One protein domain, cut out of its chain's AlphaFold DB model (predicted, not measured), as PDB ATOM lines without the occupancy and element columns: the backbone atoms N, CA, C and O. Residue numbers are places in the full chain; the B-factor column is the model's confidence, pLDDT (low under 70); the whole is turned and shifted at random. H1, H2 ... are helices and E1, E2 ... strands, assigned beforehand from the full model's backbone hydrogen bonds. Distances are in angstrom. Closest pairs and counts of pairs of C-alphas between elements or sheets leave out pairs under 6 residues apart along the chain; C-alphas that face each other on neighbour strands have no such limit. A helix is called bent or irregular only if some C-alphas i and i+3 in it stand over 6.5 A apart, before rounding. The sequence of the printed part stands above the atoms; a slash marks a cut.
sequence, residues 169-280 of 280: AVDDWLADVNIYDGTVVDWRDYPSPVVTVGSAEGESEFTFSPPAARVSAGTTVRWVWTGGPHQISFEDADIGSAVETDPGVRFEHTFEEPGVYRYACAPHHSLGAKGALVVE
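What this domain is: This is residues 169 to 280 of the 280 residues of the protein "Halocyanin domain-containing protein" of Haloplanus rubicundus (UniProt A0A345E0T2). Two small three-stranded sheets, E1 E3 E4 and E2 E6 E5, stand face to face as a sandwich, with H1 over the outer face of E2 E6 E5 and irregular H2 at one end. The long stretch 226 to 247 runs along one open edge, its residues 233 to 234 pairing with 263 to 264 of E5. The printed part has 112 residues, in the order H1 E1 E2 E3 E4 E5 H2 E6; both sheets are mixed. The class is mixed, helices and strands, with 47 residues in named elements, under half; it is compact, radius of gyration of the C-alphas 12.6 A, spanning 31 by 27 by 26 A.

Where its parts are: H1, residues 169 to 174, begins at C-alpha (147.801, 101.624, 159.902). E1 is 194 to 197, E2 212 to 215, E3 219 to 225, 19.7 A long, and E4 248 to 255, 20.7 A. E5 is 259 to 264, 16.6 A, H2 266 to 271, and E6 274 to 279, 16.9 A, ending at C-alpha (138.727, 110.428, 162.590).

How they stand to each other: Inner E6 is parallel to E2, N 215 to O 278 2.8 A, and antiparallel to E5, N 261 to O 277 2.8 A. H1 is on this sheet, height 8.4 A, only just over E6 alone, with 4 C-alphas on E6 and 2 on E5; the closest C-alphas of H1 and E6, Val 170 and Ala 276, are 6.3 A apart. H2 only grazes it, with residues 266 to 270. E3 is parallel to E1, N 197 to O 224 2.8 A, and forms a hairpin with E4, N 223 to O 251 2.8 A. The closest C-alphas of E4 and E6, Phe 255 and Val 279, are 7.1 A apart. H1 has 1 of 2 O i to N i+4 pairs within hydrogen-bond range; H2 has 0 of 2, with 1 of 3 O i to N i+3 pairs, and is irregular, C-alphas 267 and 270 being 7.8 A apart.

The domain as a whole: The C-alphas of Gly 202 and Glu 257, the two farthest apart, are 34.3 A apart. The printed part has no cut; the links H1 to E1, E1 to E2 and E3 to E4 are long. Residues 200 to 203 have pLDDT under 70.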
ATOM      1  N   ALA A 169     147.592 100.880 161.146       96.06
ATOM      2  CA  ALA A 169     147.801 101.624 159.902       96.06
ATOM      3  C   ALA A 169     148.541 102.965 160.100       96.06
ATOM      4  O   ALA A 169     149.155 103.466 159.159       96.06
ATOM      5  N   VAL A 170     148.450 103.562 161.293       97.56
ATOM      6  CA  VAL A 170     149.236 104.743 161.678       97.56
ATOM      7  C   VAL A 170     150.660 104.317 162.014       97.56
ATOM      8  O   VAL A 170     151.601 104.953 161.545       97.56
ATOM      9  N   ASP A 171     150.808 103.220 162.761       97.50
ATOM     10  CA  ASP A 171     152.110 102.676 163.156       97.50
ATOM     11  C   ASP A 171     152.967 102.320 161.943       97.50
ATOM     12  O   ASP A 171     154.094 102.795 161.827       97.50
ATOM     13  N   ASP A 172     152.400 101.567 161.000       95.38
ATOM     14  CA  ASP A 172     153.080 101.157 159.771       95.38
ATOM     15  C   ASP A 172     153.502 102.374 158.928       95.38
ATOM     16  O   ASP A 172     154.575 102.394 158.329       95.38
ATOM     17  N   TRP A 173     152.667 103.417 158.884       96.00
ATOM     18  CA  TRP A 173     152.915 104.615 158.078       96.00
ATOM     19  C   TRP A 173     154.008 105.525 158.652       96.00
ATOM     20  O   TRP A 173     154.761 106.140 157.888       96.00
ATOM     21  N   LEU A 174     154.075 105.626 159.980       95.81
ATOM     22  CA  LEU A 174     154.965 106.530 160.712       95.81
ATOM     23  C   LEU A 174     156.176 105.815 161.330       95.81
ATOM     24  O   LEU A 174     156.888 106.415 162.137       95.81
ATOM     25  N   ALA A 175     156.417 104.548 160.985       95.00
ATOM     26  CA  ALA A 175     157.466 103.726 161.590       95.00
ATOM     27  C   ALA A 175     158.881 104.331 161.473       95.00
ATOM     28  O   ALA A 175     159.697 104.160 162.376       95.00
ATOM     29  N   ASP A 176     159.152 105.065 160.399       92.88
ATOM     30  CA  ASP A 176     160.388 105.794 160.070       92.88
ATOM     31  C   ASP A 176     160.349 107.285 160.479       92.88
ATOM     32  O   ASP A 176     161.310 108.022 160.280       92.88
ATOM     33  N   VAL A 177     159.258 107.769 161.079       93.19
ATOM     34  CA  VAL A 177     159.165 109.159 161.546       93.19
ATOM     35  C   VAL A 177     159.822 109.273 162.919       93.19
ATOM     36  O   VAL A 177     159.337 108.718 163.906       93.19
ATOM     37  N   ASN A 178     160.920 110.030 162.999       89.75
ATOM     38  CA  ASN A 178     161.755 110.141 164.206       89.75
ATOM     39  C   ASN A 178     160.970 110.519 165.471       89.75
ATOM     40  O   ASN A 178     161.180 109.913 166.523       89.75
ATOM     41  N   ILE A 179     160.047 111.477 165.359       90.62
ATOM     42  CA  ILE A 179     159.284 111.994 166.503       90.62
ATOM     43  C   ILE A 179     158.053 111.153 166.864       90.62
ATOM     44  O   ILE A 179     157.373 111.454 167.842       90.62
ATOM     45  N   TYR A 180     157.722 110.128 166.076       94.56
ATOM     46  CA  TYR A 180     156.613 109.238 166.399       94.56
ATOM     47  C   TYR A 180     157.055 108.216 167.446       94.56
ATOM     48  O   TYR A 180     158.069 107.552 167.280       94.56
ATOM     49  N   ASP A 181     156.318 108.058 168.535       94.25
ATOM     50  CA  ASP A 181     156.653 107.122 169.617       94.25
ATOM     51  C   ASP A 181     155.513 106.139 169.923       94.25
ATOM     52  O   ASP A 181     155.544 105.441 170.935       94.25
ATOM     53  N   GLY A 182     154.526 106.041 169.025       96.56
ATOM     54  CA  GLY A 182     153.294 105.279 169.244       96.56
ATOM     55  C   GLY A 182     152.175 106.129 169.853       96.56
ATOM     56  O   GLY A 182     151.038 105.671 169.979       96.56
ATOM     57  N   THR A 183     152.448 107.384 170.218       97.62
ATOM     58  CA  THR A 183     151.421 108.288 170.738       97.62
ATOM     59  C   THR A 183     150.532 108.811 169.616       97.62
ATOM     60  O   THR A 183     150.982 109.508 168.707       97.62
ATOM     61  N   VAL A 184     149.227 108.565 169.749       98.19
ATOM     62  CA  VAL A 184     148.177 109.237 168.974       98.19
ATOM     63  C   VAL A 184     147.485 110.249 169.882       98.19
ATOM     64  O   VAL A 184     146.724 109.882 170.782       98.19
ATOM     65  N   VAL A 185     147.773 111.535 169.672       97.69
ATOM     66  CA  VAL A 185     147.271 112.622 170.526       97.69
ATOM     67  C   VAL A 185     145.743 112.705 170.454       97.69
ATOM     68  O   VAL A 185     145.170 112.756 169.370       97.69
ATOM     69  N   ASP A 186     145.062 112.742 171.604       97.50
ATOM     70  CA  ASP A 186     143.598 112.845 171.652       97.50
ATOM     71  C   ASP A 186     143.125 114.298 171.540       97.50
ATOM     72  O   ASP A 186     143.277 115.094 172.469       97.50
ATOM     73  N   TRP A 187     142.518 114.635 170.405       97.56
ATOM     74  CA  TRP A 187     141.947 115.948 170.111       97.56
ATOM     75  C   TRP A 187     140.432 115.918 169.901       97.56
ATOM     76  O   TRP A 187     139.860 116.906 169.443       97.56
ATOM     77  N   ARG A 188     139.744 114.832 170.265       96.00
ATOM     78  CA  ARG A 188     138.290 114.695 170.046       96.00
ATOM     79  C   ARG A 188     137.448 115.765 170.742       96.00
ATOM     80  O   ARG A 188     136.409 116.149 170.212       96.00
ATOM     81  N   ASP A 189     137.934 116.279 171.871       91.00
ATOM     82  CA  ASP A 189     137.316 117.368 172.641       91.00
ATOM     83  C   ASP A 189     138.052 118.712 172.480       91.00
ATOM     84  O   ASP A 189     137.786 119.678 173.203       91.00
ATOM     85  N   TYR A 190     139.015 118.788 171.556       90.25
ATOM     86  CA  TYR A 190     139.843 119.970 171.365       90.25
ATOM     87  C   TYR A 190     139.269 120.845 170.239       90.25
ATOM     88  O   TYR A 190     139.179 120.403 169.099       90.25
ATOM     89  N   PRO A 191     138.879 122.106 170.509       80.38
ATOM     90  CA  PRO A 191     138.079 122.895 169.568       80.38
ATOM     91  C   PRO A 191     138.876 123.501 168.405       80.38
ATOM     92  O   PRO A 191     138.285 124.068 167.490       80.38
ATOM     93  N   SER A 192     140.210 123.475 168.457       88.38
ATOM     94  CA  SER A 192     141.055 124.049 167.402       88.38
ATOM     95  C   SER A 192     142.388 123.306 167.289       88.38
ATOM     96  O   SER A 192     143.425 123.857 167.662       88.38
ATOM     97  N   PRO A 193     142.374 122.037 166.846       96.38
ATOM     98  CA  PRO A 193     143.586 121.246 166.692       96.38
ATOM     99  C   PRO A 193     144.516 121.858 165.648       96.38
ATOM    100  O   PRO A 193     144.082 122.322 164.588       96.38
ATOM    101  N   VAL A 194     145.803 121.868 165.983       95.88
ATOM    102  CA  VAL A 194     146.857 122.458 165.164       95.88
ATOM    103  C   VAL A 194     147.974 121.450 164.985       95.88
ATOM    104  O   VAL A 194     148.519 120.962 165.969       95.88
ATOM    105  N   VAL A 195     148.339 121.211 163.731       96.19
ATOM    106  CA  VAL A 195     149.576 120.530 163.352       96.19
ATOM    107  C   VAL A 195     150.589 121.590 162.932       96.19
ATOM    108  O   VAL A 195     150.317 122.418 162.062       96.19
ATOM    109  N   THR A 196     151.766 121.580 163.535       94.75
ATOM    110  CA  THR A 196     152.900 122.389 163.094       94.75
ATOM    111  C   THR A 196     153.588 121.716 161.910       94.75
ATOM    112  O   THR A 196     153.782 120.503 161.921       94.75
ATOM    113  N   VAL A 197     153.941 122.502 160.893       93.31
ATOM    114  CA  VAL A 197     154.600 122.063 159.657       93.31
ATOM    115  C   VAL A 197     155.973 122.716 159.544       93.31
ATOM    116  O   VAL A 197     156.067 123.947 159.558       93.31
ATOM    117  N   GLY A 198     157.009 121.893 159.398       85.06
ATOM    118  CA  GLY A 198     158.409 122.316 159.397       85.06
ATOM    119  C   GLY A 198     159.051 122.168 160.780       85.06
ATOM    120  O   GLY A 198     158.415 121.692 161.722       85.06
ATOM    121  N   SER A 199     160.310 122.600 160.924       73.12
ATOM    122  CA  SER A 199     161.020 122.545 162.213       73.12
ATOM    123  C   SER A 199     160.232 123.266 163.304       73.12
ATOM    124  O   SER A 199     160.027 124.483 163.237       73.12
ATOM    125  N   ALA A 200     159.840 122.527 164.337       57.34
ATOM    126  CA  ALA A 200     159.446 123.070 165.627       57.34
ATOM    127  C   ALA A 200     160.588 122.797 166.616       57.34
ATOM    128  O   ALA A 200     161.054 121.671 166.684       57.34
ATOM    129  N   GLU A 201     161.040 123.812 167.361       50.59
ATOM    130  CA  GLU A 201     161.811 123.646 168.613       50.59
ATOM    131  C   GLU A 201     162.947 122.586 168.595       50.59
ATOM    132  O   GLU A 201     163.057 121.786 169.516       50.59
ATOM    133  N   GLY A 202     163.823 122.588 167.580       51.28
ATOM    134  CA  GLY A 202     164.989 121.685 167.526       51.28
ATOM    135  C   GLY A 202     164.763 120.353 166.801       51.28
ATOM    136  O   GLY A 202     165.701 119.572 166.685       51.28
ATOM    137  N   GLU A 203     163.565 120.123 166.267       64.25
ATOM    138  CA  GLU A 203     163.264 118.984 165.395       64.25
ATOM    139  C   GLU A 203     163.706 119.226 163.938       64.25
ATOM    140  O   GLU A 203     163.923 120.370 163.511       64.25
ATOM    141  N   SER A 204     163.784 118.147 163.147       71.81
ATOM    142  CA  SER A 204     164.166 118.209 161.726       71.81
ATOM    143  C   SER A 204     163.246 119.138 160.923       71.81
ATOM    144  O   SER A 204     162.053 119.275 161.221       71.81
ATOM    145  N   GLU A 205     163.772 119.754 159.859       77.75
ATOM    146  CA  GLU A 205     163.000 120.649 158.980       77.75
ATOM    147  C   GLU A 205     161.829 119.950 158.282       77.75
ATOM    148  O   GLU A 205     160.901 120.602 157.819       77.75
ATOM    149  N   PHE A 206     161.814 118.620 158.279       82.69
ATOM    150  CA  PHE A 206     160.805 117.781 157.643       82.69
ATOM    151  C   PHE A 206     159.728 117.289 158.619       82.69
ATOM    152  O   PHE A 206     159.066 116.297 158.351       82.69
ATOM    153  N   THR A 207     159.520 117.970 159.745       87.88
ATOM    154  CA  THR A 207     158.633 117.487 160.814       87.88
ATOM    155  C   THR A 207     157.185 117.972 160.679       87.88
ATOM    156  O   THR A 207     156.929 119.149 160.413       87.88
ATOM    157  N   PHE A 208     156.220 117.078 160.940       93.69
ATOM    158  CA  PHE A 208     154.827 117.425 161.245       93.69
ATOM    159  C   PHE A 208     154.515 117.069 162.702       93.69
ATOM    160  O   PHE A 208     154.592 115.902 163.068       93.69
ATOM    161  N   SER A 209     154.166 118.055 163.534       94.00
ATOM    162  CA  SER A 209     153.984 117.851 164.981       94.00
ATOM    163  C   SER A 209     152.585 118.261 165.469       94.00
ATOM    164  O   SER A 209     152.157 119.379 165.182       94.00
ATOM    165  N   PRO A 210     151.868 117.408 166.225       95.50
ATOM    166  CA  PRO A 210     152.200 116.012 166.494       95.50
ATOM    167  C   PRO A 210     152.168 115.168 165.204       95.50
ATOM    168  O   PRO A 210     151.458 115.523 164.261       95.50
ATOM    169  N   PRO A 211     152.901 114.044 165.169       95.88
ATOM    170  CA  PRO A 211     152.954 113.172 163.996       95.88
ATOM    171  C   PRO A 211     151.656 112.373 163.822       95.88
ATOM    172  O   PRO A 211     151.268 112.056 162.698       95.88
ATOM    173  N   ALA A 212     150.950 112.084 164.919       98.19
ATOM    174  CA  ALA A 212     149.661 111.414 164.903       98.19
ATOM    175  C   ALA A 212     148.685 112.040 165.903       98.19
ATOM    176  O   ALA A 212     149.032 112.316 167.056       98.19
ATOM    177  N   ALA A 213     147.435 112.214 165.481       98.19
ATOM    178  CA  ALA A 213     146.354 112.643 166.359       98.19
ATOM    179  C   ALA A 213     145.020 111.998 165.973       98.19
ATOM    180  O   ALA A 213     144.824 111.587 164.830       98.19
ATOM    181  N   ARG A 214     144.085 111.945 166.924       98.06
ATOM    182  CA  ARG A 214     142.693 111.548 166.691       98.06
ATOM    183  C   ARG A 214     141.730 112.696 166.958       98.06
ATOM    184  O   ARG A 214     141.885 113.419 167.941       98.06
ATOM    185  N   VAL A 215     140.721 112.846 166.113       97.94
ATOM    186  CA  VAL A 215     139.702 113.903 166.181       97.94
ATOM    187  C   VAL A 215     138.306 113.317 165.991       97.94
ATOM    188  O   VAL A 215     138.154 112.226 165.448       97.94
ATOM    189  N   SER A 216     137.283 114.047 166.434       97.31
ATOM    190  CA  SER A 216     135.889 113.672 166.176       97.31
ATOM    191  C   SER A 216     135.494 114.080 164.758       97.31
ATOM    192  O   SER A 216     135.921 115.146 164.296       97.31
ATOM    193  N   ALA A 217     134.627 113.315 164.098       96.38
ATOM    194  CA  ALA A 217     133.993 113.745 162.851       96.38
ATOM    195  C   ALA A 217     133.387 115.166 162.964       96.38
ATOM    196  O   ALA A 217     132.797 115.544 163.980       96.38
ATOM    197  N   GLY A 218     133.565 115.971 161.918       95.44
ATOM    198  CA  GLY A 218     133.215 117.392 161.851       95.44
ATOM    199  C   GLY A 218     134.280 118.343 162.416       95.44
ATOM    200  O   GLY A 218     134.066 119.557 162.443       95.44
ATOM    201  N   THR A 219     135.429 117.836 162.871       96.75
ATOM    202  CA  THR A 219     136.513 118.671 163.412       96.75
ATOM    203  C   THR A 219     137.343 119.303 162.294       96.75
ATOM    204  O   THR A 219     137.801 118.622 161.375       96.75
ATOM    205  N   THR A 220     137.582 120.615 162.395       97.00
ATOM    206  CA  THR A 220     138.519 121.346 161.530       97.00
ATOM    207  C   THR A 220     139.925 121.312 162.118       97.00
ATOM    208  O   THR A 220     140.159 121.857 163.197       97.00
ATOM    209  N   VAL A 221     140.871 120.726 161.385       97.81
ATOM    210  CA  VAL A 221     142.302 120.723 161.724       97.81
ATOM    211  C   VAL A 221     143.022 121.799 160.919       97.81
ATOM    212  O   VAL A 221     142.681 122.052 159.760       97.81
ATOM    213  N   ARG A 222     144.001 122.457 161.546       97.62
ATOM    214  CA  ARG A 222     144.758 123.573 160.966       97.62
ATOM    215  C   ARG A 222     146.237 123.218 160.918       97.62
ATOM    216  O   ARG A 222     146.805 122.828 161.932       97.62
ATOM    217  N   TRP A 223     146.873 123.416 159.775       97.12
ATOM    218  CA  TRP A 223     148.309 123.232 159.611       97.12
ATOM    219  C   TRP A 223     149.007 124.589 159.595       97.12
ATOM    220  O   TRP A 223     148.654 125.486 158.818       97.12
ATOM    221  N   VAL A 224     149.981 124.745 160.487       95.56
ATOM    222  CA  VAL A 224     150.694 125.997 160.745       95.56
ATOM    223  C   VAL A 224     152.160 125.828 160.384       95.56
ATOM    224  O   VAL A 224     152.888 125.108 161.058       95.56
ATOM    225  N   TRP A 225     152.598 126.525 159.342       93.94
ATOM    226  CA  TRP A 225     153.978 126.512 158.880       93.94
ATOM    227  C   TRP A 225     154.849 127.336 159.819       93.94
ATOM    228  O   TRP A 225     154.487 128.461 160.188       93.94
ATOM    229  N   THR A 226     156.022 126.813 160.156       91.69
ATOM    230  CA  THR A 226     157.099 127.593 160.784       91.69
ATOM    231  C   THR A 226     157.944 128.330 159.742       91.69
ATOM    232  O   THR A 226     158.567 129.343 160.056       91.69
ATOM    233  N   GLY A 227     157.876 127.890 158.482       86.81
ATOM    234  CA  GLY A 227     158.563 128.433 157.312       86.81
ATOM    235  C   GLY A 227     159.059 127.295 156.414       86.81
ATOM    236  O   GLY A 227     158.899 126.130 156.758       86.81
ATOM    237  N   GLY A 228     159.665 127.629 155.273       86.19
ATOM    238  CA  GLY A 228     160.256 126.638 154.363       86.19
ATOM    239  C   GLY A 228     159.229 125.907 153.480       86.19
ATOM    240  O   GLY A 228     158.036 125.915 153.785       86.19
ATOM    241  N   PRO A 229     159.658 125.344 152.334       90.38
ATOM    242  CA  PRO A 229     158.757 124.756 151.346       90.38
ATOM    243  C   PRO A 229     158.209 123.394 151.799       90.38
ATOM    244  O   PRO A 229     158.891 122.375 151.693       90.38
ATOM    245  N   HIS A 230     156.936 123.359 152.193       92.94
ATOM    246  CA  HIS A 230     156.209 122.114 152.469       92.94
ATOM    247  C   HIS A 230     154.821 122.125 151.839       92.94
ATOM    248  O   HIS A 230     154.235 123.179 151.596       92.94
ATOM    249  N   GLN A 231     154.278 120.932 151.620       94.44
ATOM    250  CA  GLN A 231     152.881 120.732 151.257       94.44
ATOM    251  C   GLN A 231     152.246 119.698 152.183       94.44
ATOM    252  O   GLN A 231     152.939 118.826 152.713       94.44
ATOM    253  N   ILE A 232     150.926 119.761 152.307       96.00
ATOM    254  CA  ILE A 232     150.112 118.681 152.857       96.00
ATOM    255  C   ILE A 232     149.450 117.977 151.685       96.00
ATOM    256  O   ILE A 232     148.731 118.606 150.917       96.00
ATOM    257  N   SER A 233     149.702 116.684 151.533       96.06
ATOM    258  CA  SER A 233     149.062 115.838 150.530       96.06
ATOM    259  C   SER A 233     148.596 114.570 151.214       96.06
ATOM    260  O   SER A 233     149.424 113.847 151.763       96.06
ATOM    261  N   PHE A 234     147.292 114.312 151.214       96.19
ATOM    262  CA  PHE A 234     146.758 113.065 151.753       96.19
ATOM    263  C   PHE A 234     146.937 111.928 150.743       96.19
ATOM    264  O   PHE A 234     146.758 112.122 149.545       96.19
ATOM    265  N   GLU A 235     147.303 110.744 151.228       92.94
ATOM    266  CA  GLU A 235     147.565 109.565 150.385       92.94
ATOM    267  C   GLU A 235     146.262 108.926 149.887       92.94
ATOM    268  O   GLU A 235     146.159 108.463 148.753       92.94
ATOM    269  N   ASP A 236     145.240 108.935 150.743       86.06
ATOM    270  CA  ASP A 236     143.991 108.197 150.535       86.06
ATOM    271  C   ASP A 236     142.803 109.113 150.186       86.06
ATOM    272  O   ASP A 236     141.651 108.672 150.162       86.06
ATOM    273  N   ALA A 237     143.058 110.400 149.925       89.44
ATOM    274  CA  ALA A 237     142.030 111.387 149.608       89.44
ATOM    275  C   ALA A 237     142.572 112.530 148.733       89.44
ATOM    276  O   ALA A 237     143.716 112.943 148.882       89.44
ATOM    277  N   ASP A 238     141.717 113.099 147.874       93.00
ATOM    278  CA  ASP A 238     142.017 114.313 147.094       93.00
ATOM    279  C   ASP A 238     141.891 115.566 147.982       93.00
ATOM    280  O   ASP A 238     141.000 116.405 147.832       93.00
ATOM    281  N   ILE A 239     142.741 115.613 149.008       94.50
ATOM    282  CA  ILE A 239     142.822 116.653 150.027       94.50
ATOM    283  C   ILE A 239     144.285 117.085 150.097       94.50
ATOM    284  O   ILE A 239     145.183 116.257 150.254       94.50
ATOM    285  N   GLY A 240     144.539 118.387 150.017       94.69
ATOM    286  CA  GLY A 240     145.893 118.897 150.169       94.69
ATOM    287  C   GLY A 240     146.033 120.393 149.939       94.69
ATOM    288  O   GLY A 240     145.071 121.095 149.618       94.69
ATOM    289  N   SER A 241     147.260 120.870 150.112       95.31
ATOM    290  CA  SER A 241     147.684 122.243 149.866       95.31
ATOM    291  C   SER A 241     148.590 122.327 148.637       95.31
ATOM    292  O   SER A 241     149.171 121.336 148.193       95.31
ATOM    293  N   ALA A 242     148.773 123.541 148.115       94.06
ATOM    294  CA  ALA A 242     149.947 123.826 147.298       94.06
ATOM    295  C   ALA A 242     151.225 123.747 148.158       94.06
ATOM    296  O   ALA A 242     151.161 123.605 149.385       94.06
ATOM    297  N   VAL A 243     152.389 123.853 147.515       94.44
ATOM    298  CA  VAL A 243     153.641 124.098 148.238       94.44
ATOM    299  C   VAL A 243     153.602 125.514 148.803       94.44
ATOM    300  O   VAL A 243     153.462 126.482 148.056       94.44
ATOM    301  N   GLU A 244     153.758 125.615 150.114       94.50
ATOM    302  CA  GLU A 244     153.720 126.856 150.879       94.50
ATOM    303  C   GLU A 244     155.070 127.059 151.569       94.50
ATOM    304  O   GLU A 244     155.689 126.093 152.015       94.50
ATOM    305  N   THR A 245     155.533 128.309 151.636       91.38
ATOM    306  CA  THR A 245     156.854 128.668 152.194       91.38
ATOM    307  C   THR A 245     156.786 129.602 153.391       91.38
ATOM    308  O   THR A 245     157.734 129.700 154.171       91.38
ATOM    309  N   ASP A 246     155.691 130.348 153.503       92.38
ATOM    310  CA  ASP A 246     155.568 131.424 154.472       92.38
ATOM    311  C   ASP A 246     154.988 130.903 155.797       92.38
ATOM    312  O   ASP A 246     154.062 130.086 155.792       92.38
ATOM    313  N   PRO A 247     155.431 131.436 156.946       93.81
ATOM    314  CA  PRO A 247     154.935 131.001 158.245       93.81
ATOM    315  C   PRO A 247     153.452 131.339 158.455       93.81
ATOM    316  O   PRO A 247     152.923 132.290 157.870       93.81
ATOM    317  N   GLY A 248     152.786 130.600 159.339       94.62
ATOM    318  CA  GLY A 248     151.383 130.796 159.715       94.62
ATOM    319  C   GLY A 248     150.457 129.694 159.205       94.62
ATOM    320  O   GLY A 248     150.896 128.668 158.702       94.62
ATOM    321  N   VAL A 249     149.150 129.889 159.370       94.81
ATOM    322  CA  VAL A 249     148.147 128.904 158.939       94.81
ATOM    323  C   VAL A 249     148.047 128.949 157.419       94.81
ATOM    324  O   VAL A 249     147.651 129.979 156.869       94.81
ATOM    325  N   ARG A 250     148.408 127.853 156.748       96.00
ATOM    326  CA  ARG A 250     148.379 127.766 155.275       96.00
ATOM    327  C   ARG A 250     147.389 126.747 154.744       96.00
ATOM    328  O   ARG A 250     146.993 126.833 153.587       96.00
ATOM    329  N   PHE A 251     146.952 125.823 155.591       96.81
ATOM    330  CA  PHE A 251     146.000 124.795 155.215       96.81
ATOM    331  C   PHE A 251     145.064 124.479 156.384       96.81
ATOM    332  O   PHE A 251     145.496 124.400 157.532       96.81
ATOM    333  N   GLU A 252     143.777 124.325 156.092       97.25
ATOM    334  CA  GLU A 252     142.745 123.936 157.052       97.25
ATOM    335  C   GLU A 252     141.782 122.976 156.352       97.25
ATOM    336  O   GLU A 252     141.438 123.179 155.185       97.25
ATOM    337  N   HIS A 253     141.337 121.938 157.055       97.44
ATOM    338  CA  HIS A 253     140.374 120.984 156.512       97.44
ATOM    339  C   HIS A 253     139.445 120.450 157.600       97.44
ATOM    340  O   HIS A 253     139.891 120.186 158.718       97.44
ATOM    341  N   THR A 254     138.163 120.287 157.265       96.75
ATOM    342  CA  THR A 254     137.158 119.661 158.135       96.75
ATOM    343  C   THR A 254     136.952 118.218 157.716       96.75
ATOM    344  O   THR A 254     136.546 117.961 156.585       96.75
ATOM    345  N   PHE A 255     137.197 117.291 158.636       95.75
ATOM    346  CA  PHE A 255     137.055 115.862 158.381       95.75
ATOM    347  C   PHE A 255     135.679 115.385 158.825       95.75
ATOM    348  O   PHE A 255     135.408 115.326 160.017       95.75
ATOM    349  N   GLU A 256     134.809 115.062 157.873       95.62
ATOM    350  CA  GLU A 256     133.421 114.649 158.147       95.62
ATOM    351  C   GLU A 256     133.260 113.128 158.273       95.62
ATOM    352  O   GLU A 256     132.341 112.653 158.935       95.62
ATOM    353  N   GLU A 257     134.146 112.357 157.642       96.19
ATOM    354  CA  GLU A 257     134.021 110.904 157.547       96.19
ATOM    355  C   GLU A 257     135.027 110.209 158.481       96.19
ATOM    356  O   GLU A 257     136.195 110.603 158.520       96.19
ATOM    357  N   PRO A 258     134.616 109.172 159.233       96.94
ATOM    358  CA  PRO A 258     135.538 108.381 160.038       96.94
ATOM    359  C   PRO A 258     136.563 107.628 159.183       96.94
ATOM    360  O   PRO A 258     136.241 107.111 158.109       96.94
ATOM    361  N   GLY A 259     137.786 107.492 159.689       96.50
ATOM    362  CA  GLY A 259     138.856 106.778 158.995       96.50
ATOM    363  C   GLY A 259     140.258 107.196 159.417       96.50
ATOM    364  O   GLY A 259     140.442 108.089 160.240       96.50
ATOM    365  N   VAL A 260     141.260 106.536 158.835       97.81
ATOM    366  CA  VAL A 260     142.671 106.919 158.973       97.81
ATOM    367  C   VAL A 260     143.076 107.712 157.737       97.81
ATOM    368  O   VAL A 260     142.950 107.233 156.613       97.81
ATOM    369  N   TYR A 261     143.577 108.918 157.962       97.56
ATOM    370  CA  TYR A 261     143.988 109.877 156.951       97.56
ATOM    371  C   TYR A 261     145.493 110.098 157.053       97.56
ATOM    372  O   TYR A 261     145.973 110.855 157.898       97.56
ATOM    373  N   ARG A 262     146.242 109.421 156.186       97.44
ATOM    374  CA  ARG A 262     147.698 109.557 156.075       97.44
ATOM    375  C   ARG A 262     148.027 110.718 155.153       97.44
ATOM    376  O   ARG A 262     147.399 110.855 154.103       97.44
ATOM    377  N   TYR A 263     148.992 111.543 155.536       97.19
ATOM    378  CA  TYR A 263     149.449 112.656 154.714       97.19
ATOM    379  C   TYR A 263     150.961 112.816 154.764       97.19
ATOM    380  O   TYR A 263     151.610 112.456 155.746       97.19
ATOM    381  N   ALA A 264     151.508 113.385 153.697       96.12
ATOM    382  CA  ALA A 264     152.927 113.657 153.559       96.12
ATOM    383  C   ALA A 264     153.203 114.959 152.798       96.12
ATOM    384  O   ALA A 264     152.363 115.472 152.051       96.12
ATOM    385  N   CYS A 265     154.434 115.452 152.925       93.38
ATOM    386  CA  CYS A 265     155.029 116.322 151.917       93.38
ATOM    387  C   CYS A 265     155.657 115.437 150.830       93.38
ATOM    388  O   CYS A 265     156.723 114.873 151.048       93.38
ATOM    389  N   ALA A 266     155.020 115.329 149.658       83.69
ATOM    390  CA  ALA A 266     155.364 114.338 148.627       83.69
ATOM    391  C   ALA A 266     156.869 114.180 148.303       83.69
ATOM    392  O   ALA A 266     157.345 113.049 148.340       83.69
ATOM    393  N   PRO A 267     157.658 115.242 148.024       78.88
ATOM    394  CA  PRO A 267     159.081 115.060 147.714       78.88
ATOM    395  C   PRO A 267     159.939 114.641 148.919       78.88
ATOM    396  O   PRO A 267     161.062 114.198 148.725       78.88
ATOM    397  N   HIS A 268     159.436 114.792 150.147       80.44
ATOM    398  CA  HIS A 268     160.195 114.598 151.389       80.44
ATOM    399  C   HIS A 268     159.581 113.524 152.296       80.44
ATOM    400  O   HIS A 268     159.947 113.415 153.464       80.44
ATOM    401  N   HIS A 269     158.647 112.717 151.785       79.75
ATOM    402  CA  HIS A 269     157.993 111.674 152.573       79.75
ATOM    403  C   HIS A 269     158.985 110.617 153.096       79.75
ATOM    404  O   HIS A 269     158.810 110.117 154.200       79.75
ATOM    405  N   SER A 270     160.066 110.360 152.349       77.25
ATOM    406  CA  SER A 270     161.172 109.468 152.713       77.25
ATOM    407  C   SER A 270     162.146 110.090 153.717       77.25
ATOM    408  O   SER A 270     163.031 109.406 154.203       77.25
ATOM    409  N   LEU A 271     162.014 111.391 153.995       81.88
ATOM    410  CA  LEU A 271     162.754 112.105 155.042       81.88
ATOM    411  C   LEU A 271     161.911 112.243 156.322       81.88
ATOM    412  O   LEU A 271     162.211 113.066 157.184       81.88
ATOM    413  N   GLY A 272     160.810 111.492 156.422       85.19
ATOM    414  CA  GLY A 272     159.919 111.509 157.577       85.19
ATOM    415  C   GLY A 272     158.881 112.635 157.582       85.19
ATOM    416  O   GLY A 272     158.182 112.776 158.583       85.19
ATOM    417  N   ALA A 273     158.713 113.398 156.488       91.81
ATOM    418  CA  ALA A 273     157.655 114.415 156.358       91.81
ATOM    419  C   ALA A 273     156.273 113.790 156.167       91.81
ATOM    420  O   ALA A 273     155.645 113.930 155.111       91.81
ATOM    421  N   LYS A 274     155.826 113.076 157.198       95.12
ATOM    422  CA  LYS A 274     154.618 112.267 157.249       95.12
ATOM    423  C   LYS A 274     153.859 112.540 158.538       95.12
ATOM    424  O   LYS A 274     154.437 112.817 159.583       95.12
ATOM    425  N   GLY A 275     152.541 112.462 158.447       96.69
ATOM    426  CA  GLY A 275     151.652 112.511 159.593       96.69
ATOM    427  C   GLY A 275     150.393 111.697 159.340       96.69
ATOM    428  O   GLY A 275     150.131 111.249 158.216       96.69
ATOM    429  N   ALA A 276     149.617 111.487 160.395       97.94
ATOM    430  CA  ALA A 276     148.347 110.784 160.316       97.94
ATOM    431  C   ALA A 276     147.283 111.424 161.210       97.94
ATOM    432  O   ALA A 276     147.543 111.830 162.343       97.94
ATOM    433  N   LEU A 277     146.055 111.467 160.704       97.88
ATOM    434  CA  LEU A 277     144.867 111.797 161.478       97.88
ATOM    435  C   LEU A 277     143.937 110.593 161.524       97.88
ATOM    436  O   LEU A 277     143.607 110.016 160.493       97.88
ATOM    437  N   VAL A 278     143.482 110.239 162.715       98.19
ATOM    438  CA  VAL A 278     142.376 109.302 162.904       98.19
ATOM    439  C   VAL A 278     141.106 110.108 163.149       98.19
ATOM    440  O   VAL A 278     141.086 110.997 163.996       98.19
ATOM    441  N   VAL A 279     140.041 109.803 162.422       97.38
ATOM    442  CA  VAL A 279     138.727 110.428 162.590       97.38
ATOM    443  C   VAL A 279     137.763 109.371 163.112       97.38
ATOM    444  O   VAL A 279     137.630 108.305 162.503       97.38
ATOM    445  N   GLU A 280     137.117 109.665 164.238       94.62
ATOM    446  CA  GLU A 280     136.176 108.775 164.940       94.62
ATOM    447  C   GLU A 280     134.795 109.411 165.147       94.62
ATOM    448  O   GLU A 280     134.703 110.660 165.253       94.62
TER     449      GLU A 280